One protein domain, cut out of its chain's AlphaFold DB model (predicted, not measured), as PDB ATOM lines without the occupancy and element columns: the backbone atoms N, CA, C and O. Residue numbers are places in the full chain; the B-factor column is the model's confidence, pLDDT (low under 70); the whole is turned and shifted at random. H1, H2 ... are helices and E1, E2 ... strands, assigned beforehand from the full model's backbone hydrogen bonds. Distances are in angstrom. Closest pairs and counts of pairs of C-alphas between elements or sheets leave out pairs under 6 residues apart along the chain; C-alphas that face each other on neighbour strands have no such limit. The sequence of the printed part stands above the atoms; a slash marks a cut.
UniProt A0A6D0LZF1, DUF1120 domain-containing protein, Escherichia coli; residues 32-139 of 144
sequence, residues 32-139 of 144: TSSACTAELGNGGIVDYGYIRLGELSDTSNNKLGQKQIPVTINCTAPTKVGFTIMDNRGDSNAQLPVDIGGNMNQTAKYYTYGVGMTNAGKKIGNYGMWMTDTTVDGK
ATOM      1  N   THR A  32     -43.119  -4.277  90.294       65.56
ATOM      2  CA  THR A  32     -41.793  -4.504  90.879       65.56
ATOM      3  C   THR A  32     -40.866  -3.373  90.450       65.56
ATOM      4  O   THR A  32     -40.854  -2.992  89.279       65.56
ATOM      5  N   SER A  33     -40.107  -2.806  91.386       59.94
ATOM      6  CA  SER A  33     -39.007  -1.905  91.034       59.94
ATOM      7  C   SER A  33     -37.917  -2.750  90.380       59.94
ATOM      8  O   SER A  33     -37.558  -3.804  90.911       59.94
ATOM      9  N   SER A  34     -37.414  -2.336  89.214       66.25
ATOM     10  CA  SER A  34     -36.214  -2.959  88.672       66.25
ATOM     11  C   SER A  34     -35.054  -2.634  89.609       66.25
ATOM     12  O   SER A  34     -34.638  -1.486  89.749       66.25
ATOM     13  N   ALA A  35     -34.561  -3.653  90.306       82.69
ATOM     14  CA  ALA A  35     -33.356  -3.526  91.100       82.69
ATOM     15  C   ALA A  35     -32.158  -3.743  90.174       82.69
ATOM     16  O   ALA A  35     -32.141  -4.692  89.384       82.69
ATOM     17  N   CYS A  36     -31.163  -2.870  90.280       90.56
ATOM     18  CA  CYS A  36     -29.854  -3.092  89.687       90.56
ATOM     19  C   CYS A  36     -28.846  -3.360  90.803       90.56
ATOM     20  O   CYS A  36     -28.867  -2.691  91.834       90.56
ATOM     21  N   THR A  37     -27.960  -4.326  90.593       92.25
ATOM     22  CA  THR A  37     -26.815  -4.587  91.470       92.25
ATOM     23  C   THR A  37     -25.562  -4.103  90.761       92.25
ATOM     24  O   THR A  37     -25.333  -4.476  89.611       92.25
ATOM     25  N   ALA A  38     -24.786  -3.255  91.432       91.62
ATOM     26  CA  ALA A  38     -23.497  -2.790  90.943       91.62
ATOM     27  C   ALA A  38     -22.375  -3.574  91.628       91.62
ATOM     28  O   ALA A  38     -22.330  -3.666  92.854       91.62
ATOM     29  N   GLU A  39     -21.461  -4.103  90.829       93.50
ATOM     30  CA  GLU A  39     -20.288  -4.836  91.279       93.50
ATOM     31  C   GLU A  39     -19.039  -4.120  90.775       93.50
ATOM     32  O   GLU A  39     -18.917  -3.808  89.588       93.50
ATOM     33  N   LEU A  40     -18.111  -3.847  91.691       93.88
ATOM     34  CA  LEU A  40     -16.796  -3.319  91.362       93.88
ATOM     35  C   LEU A  40     -15.779  -4.445  91.521       93.88
ATOM     36  O   LEU A  40     -15.668  -5.058  92.587       93.88
ATOM     37  N   GLY A  41     -15.005  -4.692  90.468       93.06
ATOM     38  CA  GLY A  41     -13.895  -5.629  90.514       93.06
ATOM     39  C   GLY A  41     -12.885  -5.258  91.593       93.06
ATOM     40  O   GLY A  41     -12.777  -4.103  92.010       93.06
ATOM     41  N   ASN A  42     -12.141  -6.262  92.059       89.75
ATOM     42  CA  ASN A  42     -11.140  -6.105  93.116       89.75
ATOM     43  C   ASN A  42     -11.693  -5.456  94.408       89.75
ATOM     44  O   ASN A  42     -10.987  -4.723  95.098       89.75
ATOM     45  N   GLY A  43     -12.983  -5.659  94.702       90.00
ATOM     46  CA  GLY A  43     -13.650  -5.063  95.864       90.00
ATOM     47  C   GLY A  43     -13.743  -3.533  95.819       90.00
ATOM     48  O   GLY A  43     -13.873  -2.907  96.867       90.00
ATOM     49  N   GLY A  44     -13.627  -2.924  94.633       91.12
ATOM     50  CA  GLY A  44     -13.588  -1.469  94.469       91.12
ATOM     51  C   GLY A  44     -12.263  -0.823  94.880       91.12
ATOM     52  O   GLY A  44     -12.203   0.396  95.031       91.12
ATOM     53  N   ILE A  45     -11.199  -1.610  95.064       93.56
ATOM     54  CA  ILE A  45      -9.886  -1.114  95.486       93.56
ATOM     55  C   ILE A  45      -8.964  -0.984  94.272       93.56
ATOM     56  O   ILE A  45      -8.663  -1.963  93.588       93.56
ATOM     57  N   VAL A  46      -8.455   0.227  94.041       94.12
ATOM     58  CA  VAL A  46      -7.369   0.496  93.088       94.12
ATOM     59  C   VAL A  46      -6.070   0.671  93.872       94.12
ATOM     60  O   VAL A  46      -5.744   1.770  94.315       94.12
ATOM     61  N   ASP A  47      -5.337  -0.424  94.074       93.44
ATOM     62  CA  ASP A  47      -4.099  -0.411  94.858       93.44
ATOM     63  C   ASP A  47      -2.869  -0.158  93.969       93.44
ATOM     64  O   ASP A  47      -2.566  -0.936  93.058       93.44
ATOM     65  N   TYR A  48      -2.154   0.936  94.234       93.75
ATOM     66  CA  TYR A  48      -0.871   1.271  93.602       93.75
ATOM     67  C   TYR A  48       0.340   0.711  94.363       93.75
ATOM     68  O   TYR A  48       1.472   0.848  93.904       93.75
ATOM     69  N   GLY A  49       0.105   0.028  95.481       93.31
ATOM     70  CA  GLY A  49       1.127  -0.506  96.358       93.31
ATOM     71  C   GLY A  49       1.810   0.582  97.181       93.31
ATOM     72  O   GLY A  49       1.344   1.716  97.314       93.31
ATOM     73  N   TYR A  50       2.951   0.213  97.756       93.94
ATOM     74  CA  TYR A  50       3.767   1.124  98.542       93.94
ATOM     75  C   TYR A  50       4.694   1.939  97.639       93.94
ATOM     76  O   TYR A  50       5.526   1.373  96.932       93.94
ATOM     77  N   ILE A  51       4.582   3.264  97.714       92.50
ATOM     78  CA  ILE A  51       5.414   4.202  96.956       92.50
ATOM     79  C   ILE A  51       6.356   4.903  97.927       92.50
ATOM     80  O   ILE A  51       5.919   5.558  98.878       92.50
ATOM     81  N   ARG A  52       7.665   4.771  97.701       90.94
ATOM     82  CA  ARG A  52       8.672   5.443  98.524       90.94
ATOM     83  C   ARG A  52       8.811   6.884  98.062       90.94
ATOM     84  O   ARG A  52       9.134   7.137  96.910       90.94
ATOM     85  N   LEU A  53       8.665   7.829  98.987       88.00
ATOM     86  CA  LEU A  53       8.828   9.253  98.671       88.00
ATOM     87  C   LEU A  53      10.200   9.577  98.063       88.00
ATOM     88  O   LEU A  53      10.277  10.426  97.191       88.00
ATOM     89  N   GLY A  54      11.261   8.872  98.469       92.81
ATOM     90  CA  GLY A  54      12.605   9.063  97.909       92.81
ATOM     91  C   GLY A  54      12.786   8.571  96.467       92.81
ATOM     92  O   GLY A  54      13.817   8.851  95.868       92.81
ATOM     93  N   GLU A  55      11.819   7.832  95.915       90.88
ATOM     94  CA  GLU A  55      11.793   7.445  94.495       90.88
ATOM     95  C   GLU A  55      11.048   8.478  93.638       90.88
ATOM     96  O   GLU A  55      11.117   8.431  92.410       90.88
ATOM     97  N   LEU A  56      10.339   9.414  94.275       93.44
ATOM     98  CA  LEU A  56       9.659  10.502  93.594       93.44
ATOM     99  C   LEU A  56      10.642  11.643  93.339       93.44
ATOM    100  O   LEU A  56      11.517  11.943  94.148       93.44
ATOM    101  N   SER A  57      10.484  12.303  92.198       95.06
ATOM    102  CA  SER A  57      11.240  13.509  91.882       95.06
ATOM    103  C   SER A  57      10.589  14.723  92.538       95.06
ATOM    104  O   SER A  57       9.391  14.947  92.372       95.06
ATOM    105  N   ASP A  58      11.401  15.558  93.186       92.25
ATOM    106  CA  ASP A  58      10.954  16.806  93.822       92.25
ATOM    107  C   ASP A  58      10.399  17.845  92.835       92.25
ATOM    108  O   ASP A  58       9.718  18.790  93.233       92.25
ATOM    109  N   THR A  59      10.708  17.703  91.544       92.94
ATOM    110  CA  THR A  59      10.361  18.683  90.504       92.94
ATOM    111  C   THR A  59       9.417  18.132  89.443       92.94
ATOM    112  O   THR A  59       8.821  18.908  88.696       92.94
ATOM    113  N   SER A  60       9.267  16.810  89.355       93.81
ATOM    114  CA  SER A  60       8.369  16.183  88.389       93.81
ATOM    115  C   SER A  60       6.946  16.042  88.934       93.81
ATOM    116  O   SER A  60       6.702  16.070  90.137       93.81
ATOM    117  N   ASN A  61       5.992  15.814  88.033       92.50
ATOM    118  CA  ASN A  61       4.602  15.542  88.400       92.50
ATOM    119  C   ASN A  61       4.385  14.136  89.004       92.50
ATOM    120  O   ASN A  61       3.330  13.869  89.564       92.50
ATOM    121  N   ASN A  62       5.358  13.222  88.888       94.62
ATOM    122  CA  ASN A  62       5.296  11.872  89.467       94.62
ATOM    123  C   ASN A  62       4.032  11.062  89.081       94.62
ATOM    124  O   ASN A  62       3.375  10.469  89.936       94.62
ATOM    125  N   LYS A  63       3.673  11.013  87.786       93.31
ATOM    126  CA  LYS A  63       2.525  10.216  87.299       93.31
ATOM    127  C   LYS A  63       2.778   8.714  87.519       93.31
ATOM    128  O   LYS A  63       3.725   8.164  86.969       93.31
ATOM    129  N   LEU A  64       1.895   8.048  88.267       92.75
ATOM    130  CA  LEU A  64       2.043   6.639  88.682       92.75
ATOM    131  C   LEU A  64       1.512   5.611  87.665       92.75
ATOM    132  O   LEU A  64       1.582   4.407  87.899       92.75
ATOM    133  N   GLY A  65       0.961   6.076  86.543       92.31
ATOM    134  CA  GLY A  65       0.327   5.230  85.535       92.31
ATOM    135  C   GLY A  65      -1.149   4.935  85.814       92.31
ATOM    136  O   GLY A  65      -1.755   5.452  86.757       92.31
ATOM    137  N   GLN A  66      -1.741   4.119  84.947       93.88
ATOM    138  CA  GLN A  66      -3.179   3.853  84.907       93.88
ATOM    139  C   GLN A  66      -3.484   2.447  85.431       93.88
ATOM    140  O   GLN A  66      -2.741   1.499  85.170       93.88
ATOM    141  N   LYS A  67      -4.592   2.311  86.158       94.31
ATOM    142  CA  LYS A  67      -5.159   1.026  86.578       94.31
ATOM    143  C   LYS A  67      -6.640   1.008  86.244       94.31
ATOM    144  O   LYS A  67      -7.316   2.026  86.364       94.31
ATOM    145  N   GLN A  68      -7.128  -0.158  85.845       93.38
ATOM    146  CA  GLN A  68      -8.521  -0.374  85.485       93.38
ATOM    147  C   GLN A  68      -9.177  -1.273  86.526       93.38
ATOM    148  O   GLN A  68      -8.583  -2.254  86.973       93.38
ATOM    149  N   ILE A  69     -10.411  -0.937  86.891       94.19
ATOM    150  CA  ILE A  69     -11.298  -1.821  87.640       94.19
ATOM    151  C   ILE A  69     -12.546  -2.067  86.794       94.19
ATOM    152  O   ILE A  69     -13.123  -1.107  86.280       94.19
ATOM    153  N   PRO A  70     -12.965  -3.327  86.603       93.44
ATOM    154  CA  PRO A  70     -14.214  -3.596  85.917       93.44
ATOM    155  C   PRO A  70     -15.379  -3.162  86.808       93.44
ATOM    156  O   PRO A  70     -15.362  -3.380  88.020       93.44
ATOM    157  N   VAL A  71     -16.391  -2.550  86.200       92.81
ATOM    158  CA  VAL A  71     -17.656  -2.214  86.856       92.81
ATOM    159  C   VAL A  71     -18.764  -2.911  86.084       92.81
ATOM    160  O   VAL A  71     -18.853  -2.780  84.865       92.81
ATOM    161  N   THR A  72     -19.602  -3.666  86.784       93.81
ATOM    162  CA  THR A  72     -20.733  -4.385  86.194       93.81
ATOM    163  C   THR A  72     -22.012  -3.945  86.880       93.81
ATOM    164  O   THR A  72     -22.077  -3.894  88.103       93.81
ATOM    165  N   ILE A  73     -23.034  -3.614  86.093       93.12
ATOM    166  CA  ILE A  73     -24.360  -3.269  86.602       93.12
ATOM    167  C   ILE A  73     -25.354  -4.249  85.992       93.12
ATOM    168  O   ILE A  73     -25.579  -4.235  84.785       93.12
ATOM    169  N   ASN A  74     -25.955  -5.083  86.835       93.50
ATOM    170  CA  ASN A  74     -26.933  -6.086  86.429       93.50
ATOM    171  C   ASN A  74     -28.319  -5.683  86.921       93.50
ATOM    172  O   ASN A  74     -28.527  -5.566  88.127       93.50
ATOM    173  N   CYS A  75     -29.266  -5.498  86.004       92.69
ATOM    174  CA  CYS A  75     -30.644  -5.129  86.321       92.69
ATOM    175  C   CYS A  75     -31.601  -6.298  86.052       92.69
ATOM    176  O   CYS A  75     -31.443  -7.026  85.076       92.69
ATOM    177  N   THR A  76     -32.633  -6.467  86.883       91.25
ATOM    178  CA  THR A  76     -33.606  -7.576  86.746       91.25
ATOM    179  C   THR A  76     -34.631  -7.382  85.623       91.25
ATOM    180  O   THR A  76     -35.431  -8.276  85.355       91.25
ATOM    181  N   ALA A  77     -34.649  -6.208  84.993       89.06
ATOM    182  CA  ALA A  77     -35.513  -5.858  83.869       89.06
ATOM    183  C   ALA A  77     -34.856  -4.732  83.041       89.06
ATOM    184  O   ALA A  77     -33.977  -4.039  83.571       89.06
ATOM    185  N   PRO A  78     -35.295  -4.487  81.788       89.06
ATOM    186  CA  PRO A  78     -34.790  -3.387  80.964       89.06
ATOM    187  C   PRO A  78     -34.859  -2.046  81.705       89.06
ATOM    188  O   PRO A  78     -35.941  -1.567  82.043       89.06
ATOM    189  N   THR A  79     -33.697  -1.454  81.987       88.88
ATOM    190  CA  THR A  79     -33.564  -0.282  82.863       88.88
ATOM    191  C   THR A  79     -32.525   0.676  82.297       88.88
ATOM    192  O   THR A  79     -31.457   0.254  81.862       88.88
ATOM    193  N   LYS A  80     -32.821   1.982  82.315       87.56
ATOM    194  CA  LYS A  80     -31.813   3.008  82.024       87.56
ATOM    195  C   LYS A  80     -30.933   3.193  83.250       87.56
ATOM    196  O   LYS A  80     -31.450   3.434  84.337       87.56
ATOM    197  N   VAL A  81     -29.624   3.114  83.059       86.12
ATOM    198  CA  VAL A  81     -28.637   3.273  84.128       86.12
ATOM    199  C   VAL A  81     -27.858   4.568  83.942       86.12
ATOM    200  O   VAL A  81     -27.618   5.010  82.821       86.12
ATOM    201  N   GLY A  82     -27.480   5.178  85.057       85.81
ATOM    202  CA  GLY A  82     -26.609   6.341  85.112       85.81
ATOM    203  C   GLY A  82     -25.837   6.311  86.422       85.81
ATOM    204  O   GLY A  82     -26.294   5.728  87.404       85.81
ATOM    205  N   PHE A  83     -24.660   6.914  86.430       83.69
ATOM    206  CA  PHE A  83     -23.795   6.972  87.599       83.69
ATOM    207  C   PHE A  83     -23.263   8.392  87.754       83.69
ATOM    208  O   PHE A  83     -23.180   9.170  86.806       83.69
ATOM    209  N   THR A  84     -22.910   8.723  88.985       86.62
ATOM    210  CA  THR A  84     -22.182   9.938  89.323       86.62
ATOM    211  C   THR A  84     -21.008   9.538  90.195       86.62
ATOM    212  O   THR A  84     -21.084   8.556  90.937       86.62
ATOM    213  N   ILE A  85     -19.915  10.278  90.084       87.44
ATOM    214  CA  ILE A  85     -18.730  10.065  90.902       87.44
ATOM    215  C   ILE A  85     -18.720  11.165  91.956       87.44
ATOM    216  O   ILE A  85     -18.819  12.348  91.634       87.44
ATOM    217  N   MET A  86     -18.608  10.764  93.218       91.00
ATOM    218  CA  MET A  86     -18.508  11.676  94.348       91.00
ATOM    219  C   MET A  86     -17.193  11.430  95.078       91.00
ATOM    220  O   MET A  86     -16.913  10.315  95.515       91.00
ATOM    221  N   ASP A  87     -16.404  12.487  95.224       94.31
ATOM    222  CA  ASP A  87     -15.127  12.447  95.925       94.31
ATOM    223  C   ASP A  87     -15.305  12.845  97.388       94.31
ATOM    224  O   ASP A  87     -15.560  14.002  97.724       94.31
ATOM    225  N   ASN A  88     -15.144  11.866  98.275       94.25
ATOM    226  CA  ASN A  88     -15.192  12.063  99.721       94.25
ATOM    227  C   ASN A  88     -13.930  12.743 100.289       94.25
ATOM    228  O   ASN A  88     -13.866  13.008 101.489       94.25
ATOM    229  N   ARG A  89     -12.927  13.020  99.451       95.69
ATOM    230  CA  ARG A  89     -11.652  13.663  99.789       95.69
ATOM    231  C   ARG A  89     -11.373  14.885  98.911       95.69
ATOM    232  O   ARG A  89     -10.213  15.294  98.800       95.69
ATOM    233  N   GLY A  90     -12.412  15.520  98.363       95.88
ATOM    234  CA  GLY A  90     -12.289  16.670  97.456       95.88
ATOM    235  C   GLY A  90     -11.439  17.827  97.995       95.88
ATOM    236  O   GLY A  90     -10.696  18.456  97.239       95.88
ATOM    237  N   ASP A  91     -11.442  18.057  99.310       96.19
ATOM    238  CA  ASP A  91     -10.620  19.094  99.956       96.19
ATOM    239  C   ASP A  91      -9.110  18.847  99.811       96.19
ATOM    240  O   ASP A  91      -8.302  19.782  99.811       96.19
ATOM    241  N   SER A  92      -8.718  17.585  99.631       97.81
ATOM    242  CA  SER A  92      -7.330  17.166  99.443       97.81
ATOM    243  C   SER A  92      -6.859  17.183  97.989       97.81
ATOM    244  O   SER A  92      -5.687  16.923  97.731       97.81
ATOM    245  N   ASN A  93      -7.730  17.528  97.036       97.12
ATOM    246  CA  ASN A  93      -7.380  17.559  95.622       97.12
ATOM    247  C   ASN A  93      -6.277  18.596  95.341       97.12
ATOM    248  O   ASN A  93      -6.471  19.804  95.539       97.12
ATOM    249  N   ALA A  94      -5.111  18.112  94.905       96.38
ATOM    250  CA  ALA A  94      -3.926  18.914  94.606       96.38
ATOM    251  C   ALA A  94      -3.984  19.635  93.248       96.38
ATOM    252  O   ALA A  94      -3.198  20.553  93.030       96.38
ATOM    253  N   GLN A  95      -4.924  19.261  92.372       95.81
ATOM    254  CA  GLN A  95      -5.091  19.795  91.016       95.81
ATOM    255  C   GLN A  95      -3.821  19.695  90.151       95.81
ATOM    256  O   GLN A  95      -3.587  20.517  89.263       95.81
ATOM    257  N   LEU A  96      -3.006  18.673  90.408       95.94
ATOM    258  CA  LEU A  96      -1.870  18.301  89.579       95.94
ATOM    259  C   LEU A  96      -2.360  17.760  88.226       95.94
ATOM    260  O   LEU A  96      -3.409  17.105  88.179       95.94
ATOM    261  N   PRO A  97      -1.614  17.994  87.130       96.19
ATOM    262  CA  PRO A  97      -2.005  17.534  85.801       96.19
ATOM    263  C   PRO A  97      -2.156  16.009  85.730       96.19
ATOM    264  O   PRO A  97      -1.212  15.272  86.015       96.19
ATOM    265  N   VAL A  98      -3.311  15.529  85.276       95.00
ATOM    266  CA  VAL A  98      -3.566  14.104  85.002       95.00
ATOM    267  C   VAL A  98      -4.090  13.913  83.587       95.00
ATOM    268  O   VAL A  98      -4.715  14.806  83.023       95.00
ATOM    269  N   ASP A  99      -3.837  12.744  83.011       93.75
ATOM    270  CA  ASP A  99      -4.371  12.389  81.697       93.75
ATOM    271  C   ASP A  99      -5.648  11.564  81.890       93.75
ATOM    272  O   ASP A  99      -5.683  10.660  82.729       93.75
ATOM    273  N   ILE A 100      -6.704  11.899  81.147       92.25
ATOM    274  CA  ILE A 100      -8.043  11.314  81.273       92.25
ATOM    275  C   ILE A 100      -8.513  10.872  79.894       92.25
ATOM    276  O   ILE A 100      -8.949  11.690  79.077       92.25
ATOM    277  N   GLY A 101      -8.404   9.571  79.627       88.56
ATOM    278  CA  GLY A 101      -8.602   9.032  78.285       88.56
ATOM    279  C   GLY A 101      -7.664   9.725  77.292       88.56
ATOM    280  O   GLY A 101      -6.453   9.745  77.491       88.56
ATOM    281  N   GLY A 102      -8.229  10.335  76.247       88.12
ATOM    282  CA  GLY A 102      -7.475  11.134  75.269       88.12
ATOM    283  C   GLY A 102      -7.175  12.581  75.691       88.12
ATOM    284  O   GLY A 102      -6.457  13.281  74.980       88.12
ATOM    285  N   ASN A 103      -7.715  13.055  76.819       91.31
ATOM    286  CA  ASN A 103      -7.533  14.431  77.284       91.31
ATOM    287  C   ASN A 103      -6.318  14.530  78.209       91.31
ATOM    288  O   ASN A 103      -6.336  14.028  79.333       91.31
ATOM    289  N   MET A 104      -5.268  15.199  77.745       93.06
ATOM    290  CA  MET A 104      -3.984  15.261  78.445       93.06
ATOM    291  C   MET A 104      -3.901  16.462  79.393       93.06
ATOM    292  O   MET A 104      -4.384  17.545  79.072       93.06
ATOM    293  N   ASN A 105      -3.187  16.299  80.511       93.94
ATOM    294  CA  ASN A 105      -2.832  17.371  81.453       93.94
ATOM    295  C   ASN A 105      -4.023  18.156  82.044       93.94
ATOM    296  O   ASN A 105      -3.938  19.366  82.263       93.94
ATOM    297  N   GLN A 106      -5.110  17.465  82.369       95.38
ATOM    298  CA  GLN A 106      -6.281  18.045  83.015       95.38
ATOM    299  C   GLN A 106      -5.991  18.404  84.479       95.38
ATOM    300  O   GLN A 106      -5.465  17.592  85.239       95.38
ATOM    301  N   THR A 107      -6.367  19.619  84.883       96.25
ATOM    302  CA  THR A 107      -6.166  20.154  86.250       96.25
ATOM    303  C   THR A 107      -7.459  20.654  86.903       96.25
ATOM    304  O   THR A 107      -7.479  21.029  88.081       96.25
ATOM    305  N   ALA A 108      -8.565  20.694  86.153       94.00
ATOM    306  CA  ALA A 108      -9.837  21.168  86.678       94.00
ATOM    307  C   ALA A 108     -10.353  20.221  87.770       94.00
ATOM    308  O   ALA A 108     -10.290  18.998  87.628       94.00
ATOM    309  N   LYS A 109     -10.932  20.783  88.838       91.75
ATOM    310  CA  LYS A 109     -11.545  20.000  89.928       91.75
ATOM    311  C   LYS A 109     -12.635  19.047  89.446       91.75
ATOM    312  O   LYS A 109     -12.822  18.001  90.039       91.75
ATOM    313  N   TYR A 110     -13.315  19.399  88.358       89.94
ATOM    314  CA  TYR A 110     -14.311  18.539  87.719       89.94
ATOM    315  C   TYR A 110     -13.740  17.174  87.288       89.94
ATOM    316  O   TYR A 110     -14.446  16.177  87.277       89.94
ATOM    317  N   TYR A 111     -12.451  17.137  86.949       91.75
ATOM    318  CA  TYR A 111     -11.761  15.981  86.383       91.75
ATOM    319  C   TYR A 111     -10.830  15.276  87.374       91.75
ATOM    320  O   TYR A 111     -10.249  14.242  87.053       91.75
ATOM    321  N   THR A 112     -10.633  15.852  88.556       95.56
ATOM    322  CA  THR A 112      -9.585  15.437  89.487       95.56
ATOM    323  C   THR A 112     -10.170  15.163  90.862       95.56
ATOM    324  O   THR A 112     -11.012  15.912  91.350       95.56
ATOM    325  N   TYR A 113      -9.684  14.105  91.500       96.81
ATOM    326  CA  TYR A 113     -10.170  13.616  92.786       96.81
ATOM    327  C   TYR A 113      -9.012  13.475  93.774       96.81
ATOM    328  O   TYR A 113      -7.904  13.108  93.386       96.81
ATOM    329  N   GLY A 114      -9.229  13.819  95.040       97.19
ATOM    330  CA  GLY A 114      -8.185  13.901  96.057       97.19
ATOM    331  C   GLY A 114      -7.733  12.543  96.595       97.19
ATOM    332  O   GLY A 114      -8.539  11.666  96.888       97.19
ATOM    333  N   VAL A 115      -6.421  12.378  96.792       95.44
ATOM    334  CA  VAL A 115      -5.850  11.156  97.400       95.44
ATOM    335  C   VAL A 115      -5.803  11.254  98.932       95.44
ATOM    336  O   VAL A 115      -5.932  10.255  99.645       95.44
ATOM    337  N   GLY A 116      -5.660  12.467  99.464       96.44
ATOM    338  CA  GLY A 116      -5.535  12.731 100.895       96.44
ATOM    339  C   GLY A 116      -4.493  13.801 101.208       96.44
ATOM    340  O   GLY A 116      -3.884  14.402 100.318       96.44
ATOM    341  N   MET A 117      -4.296  14.044 102.500       97.19
ATOM    342  CA  MET A 117      -3.299  14.981 103.012       97.19
ATOM    343  C   MET A 117      -2.267  14.251 103.869       97.19
ATOM    344  O   MET A 117      -2.565  13.232 104.488       97.19
ATOM    345  N   THR A 118      -1.056  14.793 103.932       93.94
ATOM    346  CA  THR A 118      -0.069  14.426 104.944       93.94
ATOM    347  C   THR A 118      -0.516  14.915 106.323       93.94
ATOM    348  O   THR A 118      -1.354  15.811 106.434       93.94
ATOM    349  N   ASN A 119       0.119  14.412 107.384       94.19
ATOM    350  CA  ASN A 119      -0.128  14.881 108.757       94.19
ATOM    351  C   ASN A 119       0.150  16.386 108.946       94.19
ATOM    352  O   ASN A 119      -0.388  17.001 109.858       94.19
ATOM    353  N   ALA A 120       0.968  16.988 108.077       95.38
ATOM    354  CA  ALA A 120       1.248  18.424 108.061       95.38
ATOM    355  C   ALA A 120       0.253  19.231 107.195       95.38
ATOM    356  O   ALA A 120       0.509  20.393 106.879       95.38
ATOM    357  N   GLY A 121      -0.845  18.615 106.745       95.19
ATOM    358  CA  GLY A 121      -1.878  19.259 105.931       95.19
ATOM    359  C   GLY A 121      -1.471  19.519 104.477       95.19
ATOM    360  O   GLY A 121      -2.092  20.337 103.799       95.19
ATOM    361  N   LYS A 122      -0.418  18.864 103.969       94.56
ATOM    362  CA  LYS A 122      -0.020  18.990 102.557       94.56
ATOM    363  C   LYS A 122      -0.796  17.995 101.709       94.56
ATOM    364  O   LYS A 122      -0.862  16.822 102.051       94.56
ATOM    365  N   LYS A 123      -1.367  18.454 100.600       96.19
ATOM    366  CA  LYS A 123      -2.083  17.597  99.650       96.19
ATOM    367  C   LYS A 123      -1.102  16.610  99.019       96.19
ATOM    368  O   LYS A 123      -0.073  17.034  98.504       96.19
ATOM    369  N   ILE A 124      -1.412  15.317  99.089       94.94
ATOM    370  CA  ILE A 124      -0.542  14.247  98.576       94.94
ATOM    371  C   ILE A 124      -0.579  14.221  97.046       94.94
ATOM    372  O   ILE A 124       0.442  14.009  96.404       94.94
ATOM    373  N   GLY A 125      -1.757  14.453  96.464       95.56
ATOM    374  CA  GLY A 125      -1.961  14.414  95.025       95.56
ATOM    375  C   GLY A 125      -3.433  14.278  94.661       95.56
ATOM    376  O   GLY A 125      -4.327  14.442  95.500       95.56
ATOM    377  N   ASN A 126      -3.672  13.957  93.398       97.38
ATOM    378  CA  ASN A 126      -4.990  13.671  92.855       97.38
ATOM    379  C   ASN A 126      -4.914  12.572  91.794       97.38
ATOM    380  O   ASN A 126      -3.846  12.278  91.262       97.38
ATOM    381  N   TYR A 127      -6.066  11.999  91.474       96.00
ATOM    382  CA  TYR A 127      -6.246  11.054  90.379       96.00
ATOM    383  C   TYR A 127      -7.390  11.508  89.469       96.00
ATOM    384  O   TYR A 127      -8.216  12.333  89.858       96.00
ATOM    385  N   GLY A 128      -7.406  10.997  88.241       94.81
ATOM    386  CA  GLY A 128      -8.511  11.149  87.297       94.81
ATOM    387  C   GLY A 128      -9.143   9.791  87.014       94.81
ATOM    388  O   GLY A 128      -8.521   8.753  87.233       94.81
ATOM    389  N   MET A 129     -10.382   9.800  86.532       93.00
ATOM    390  CA  MET A 129     -11.100   8.593  86.126       93.00
ATOM    391  C   MET A 129     -11.796   8.851  84.795       93.00
ATOM    392  O   MET A 129     -12.317   9.942  84.569       93.00
ATOM    393  N   TRP A 130     -11.830   7.837  83.941       91.81
ATOM    394  CA  TRP A 130     -12.672   7.787  82.751       91.81
ATOM    395  C   TRP A 130     -13.178   6.362  82.580       91.81
ATOM    396  O   TRP A 130     -12.647   5.422  83.178       91.81
ATOM    397  N   MET A 131     -14.210   6.212  81.763       90.12
ATOM    398  CA  MET A 131     -14.714   4.907  81.370       90.12
ATOM    399  C   MET A 131     -14.153   4.511  80.015       90.12
ATOM    400  O   MET A 131     -13.964   5.344  79.133       90.12
ATOM    401  N   THR A 132     -13.868   3.225  79.878       90.69
ATOM    402  CA  THR A 132     -13.403   2.596  78.646       90.69
ATOM    403  C   THR A 132     -14.030   1.212  78.551       90.69
ATOM    404  O   THR A 132     -14.490   0.672  79.559       90.69
ATOM    405  N   ASP A 133     -14.057   0.649  77.344       90.94
ATOM    406  CA  ASP A 133     -14.575  -0.697  77.069       90.94
ATOM    407  C   ASP A 133     -16.041  -0.902  77.495       90.94
ATOM    408  O   ASP A 133     -16.462  -2.004  77.856       90.94
ATOM    409  N   THR A 134     -16.843   0.165  77.458       91.38
ATOM    410  CA  THR A 134     -18.234   0.124  77.915       91.38
ATOM    411  C   THR A 134     -19.094  -0.719  76.980       91.38
ATOM    412  O   THR A 134     -19.168  -0.491  75.769       91.38
ATOM    413  N   THR A 135     -19.800  -1.683  77.569       93.19
ATOM    414  CA  THR A 135     -20.800  -2.493  76.879       93.19
ATOM    415  C   THR A 135     -22.132  -2.443  77.617       93.19
ATOM    416  O   THR A 135     -22.179  -2.388  78.844       93.19
ATOM    417  N   VAL A 136     -23.224  -2.455  76.856       91.88
ATOM    418  CA  VAL A 136     -24.601  -2.539  77.357       91.88
ATOM    419  C   VAL A 136     -25.279  -3.688  76.628       91.88
ATOM    420  O   VAL A 136     -25.260  -3.735  75.398       91.88
ATOM    421  N   ASP A 137     -25.827  -4.644  77.380       91.56
ATOM    422  CA  ASP A 137     -26.468  -5.853  76.843       91.56
ATOM    423  C   ASP A 137     -25.606  -6.578  75.785       91.56
ATOM    424  O   ASP A 137     -26.087  -7.035  74.747       91.56
ATOM    425  N   GLY A 138     -24.290  -6.634  76.030       90.88
ATOM    426  CA  GLY A 138     -23.307  -7.275  75.150       90.88
ATOM    427  C   GLY A 138     -22.904  -6.468  73.911       90.88
ATOM    428  O   GLY A 138     -22.169  -6.983  73.070       90.88
ATOM    429  N   LYS A 139     -23.353  -5.217  73.771       92.94
ATOM    430  CA  LYS A 139     -22.999  -4.331  72.653       92.94
ATOM    431  C   LYS A 139     -22.113  -3.194  73.129       92.94
ATOM    432  O   LYS A 139     -22.426  -2.556  74.129       92.94
TER     433      LYS A 139
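What this domain is: This is residues 32 to 139 of the 144 residues of the protein "DUF1120 domain-containing protein" of Escherichia coli (UniProt A0A6D0LZF1). With little regular structure, long unnamed stretches make a loose, elongated frame: the ribbon E1-E2 lies in one half, two small hairpins, E3-E4 and E5-E6, in the other. The 108 printed residues, mostly strand by class, hold 31 in named elements, in the order E1 H1 E2 E3 E4 E5 E6; each strand pair is an antiparallel sheet. The radius of gyration of the C-alphas is 17.0 A, the spans 55 by 29 by 26 A.

How they stand to each other: E1, residues 36 to 40, and E2, residues 71 to 75, are antiparallel at 165 degrees, with N 37 and O 74 within hydrogen-bond range at 2.8 A. H1, residues 41 to 44, is too short for an O i to N i+4 pair. In the hairpin of E3, residues 98 to 100, and E4, residues 103 to 106, N 100 and O 103 are 2.8 A apart. In that of E5, residues 113 to 117, and E6, residues 123 to 127, N 113 and O 127 are 2.8 A apart. The closest C-alphas of E3 and E6, Val 98 and Tyr 127, are 6.7 A apart.

Where its parts are: E1, 13.2 A long, begins at C-alpha 36 (-29.854, -3.092, 89.687); E6, 12.1 A, ends at C-alpha 127 (-6.246, 11.054, 90.379).

The domain as a whole: The printed part has no cut; the links H1 to E2 and E2 to E3 are long. Residues 32 to 34 have pLDDT under 70.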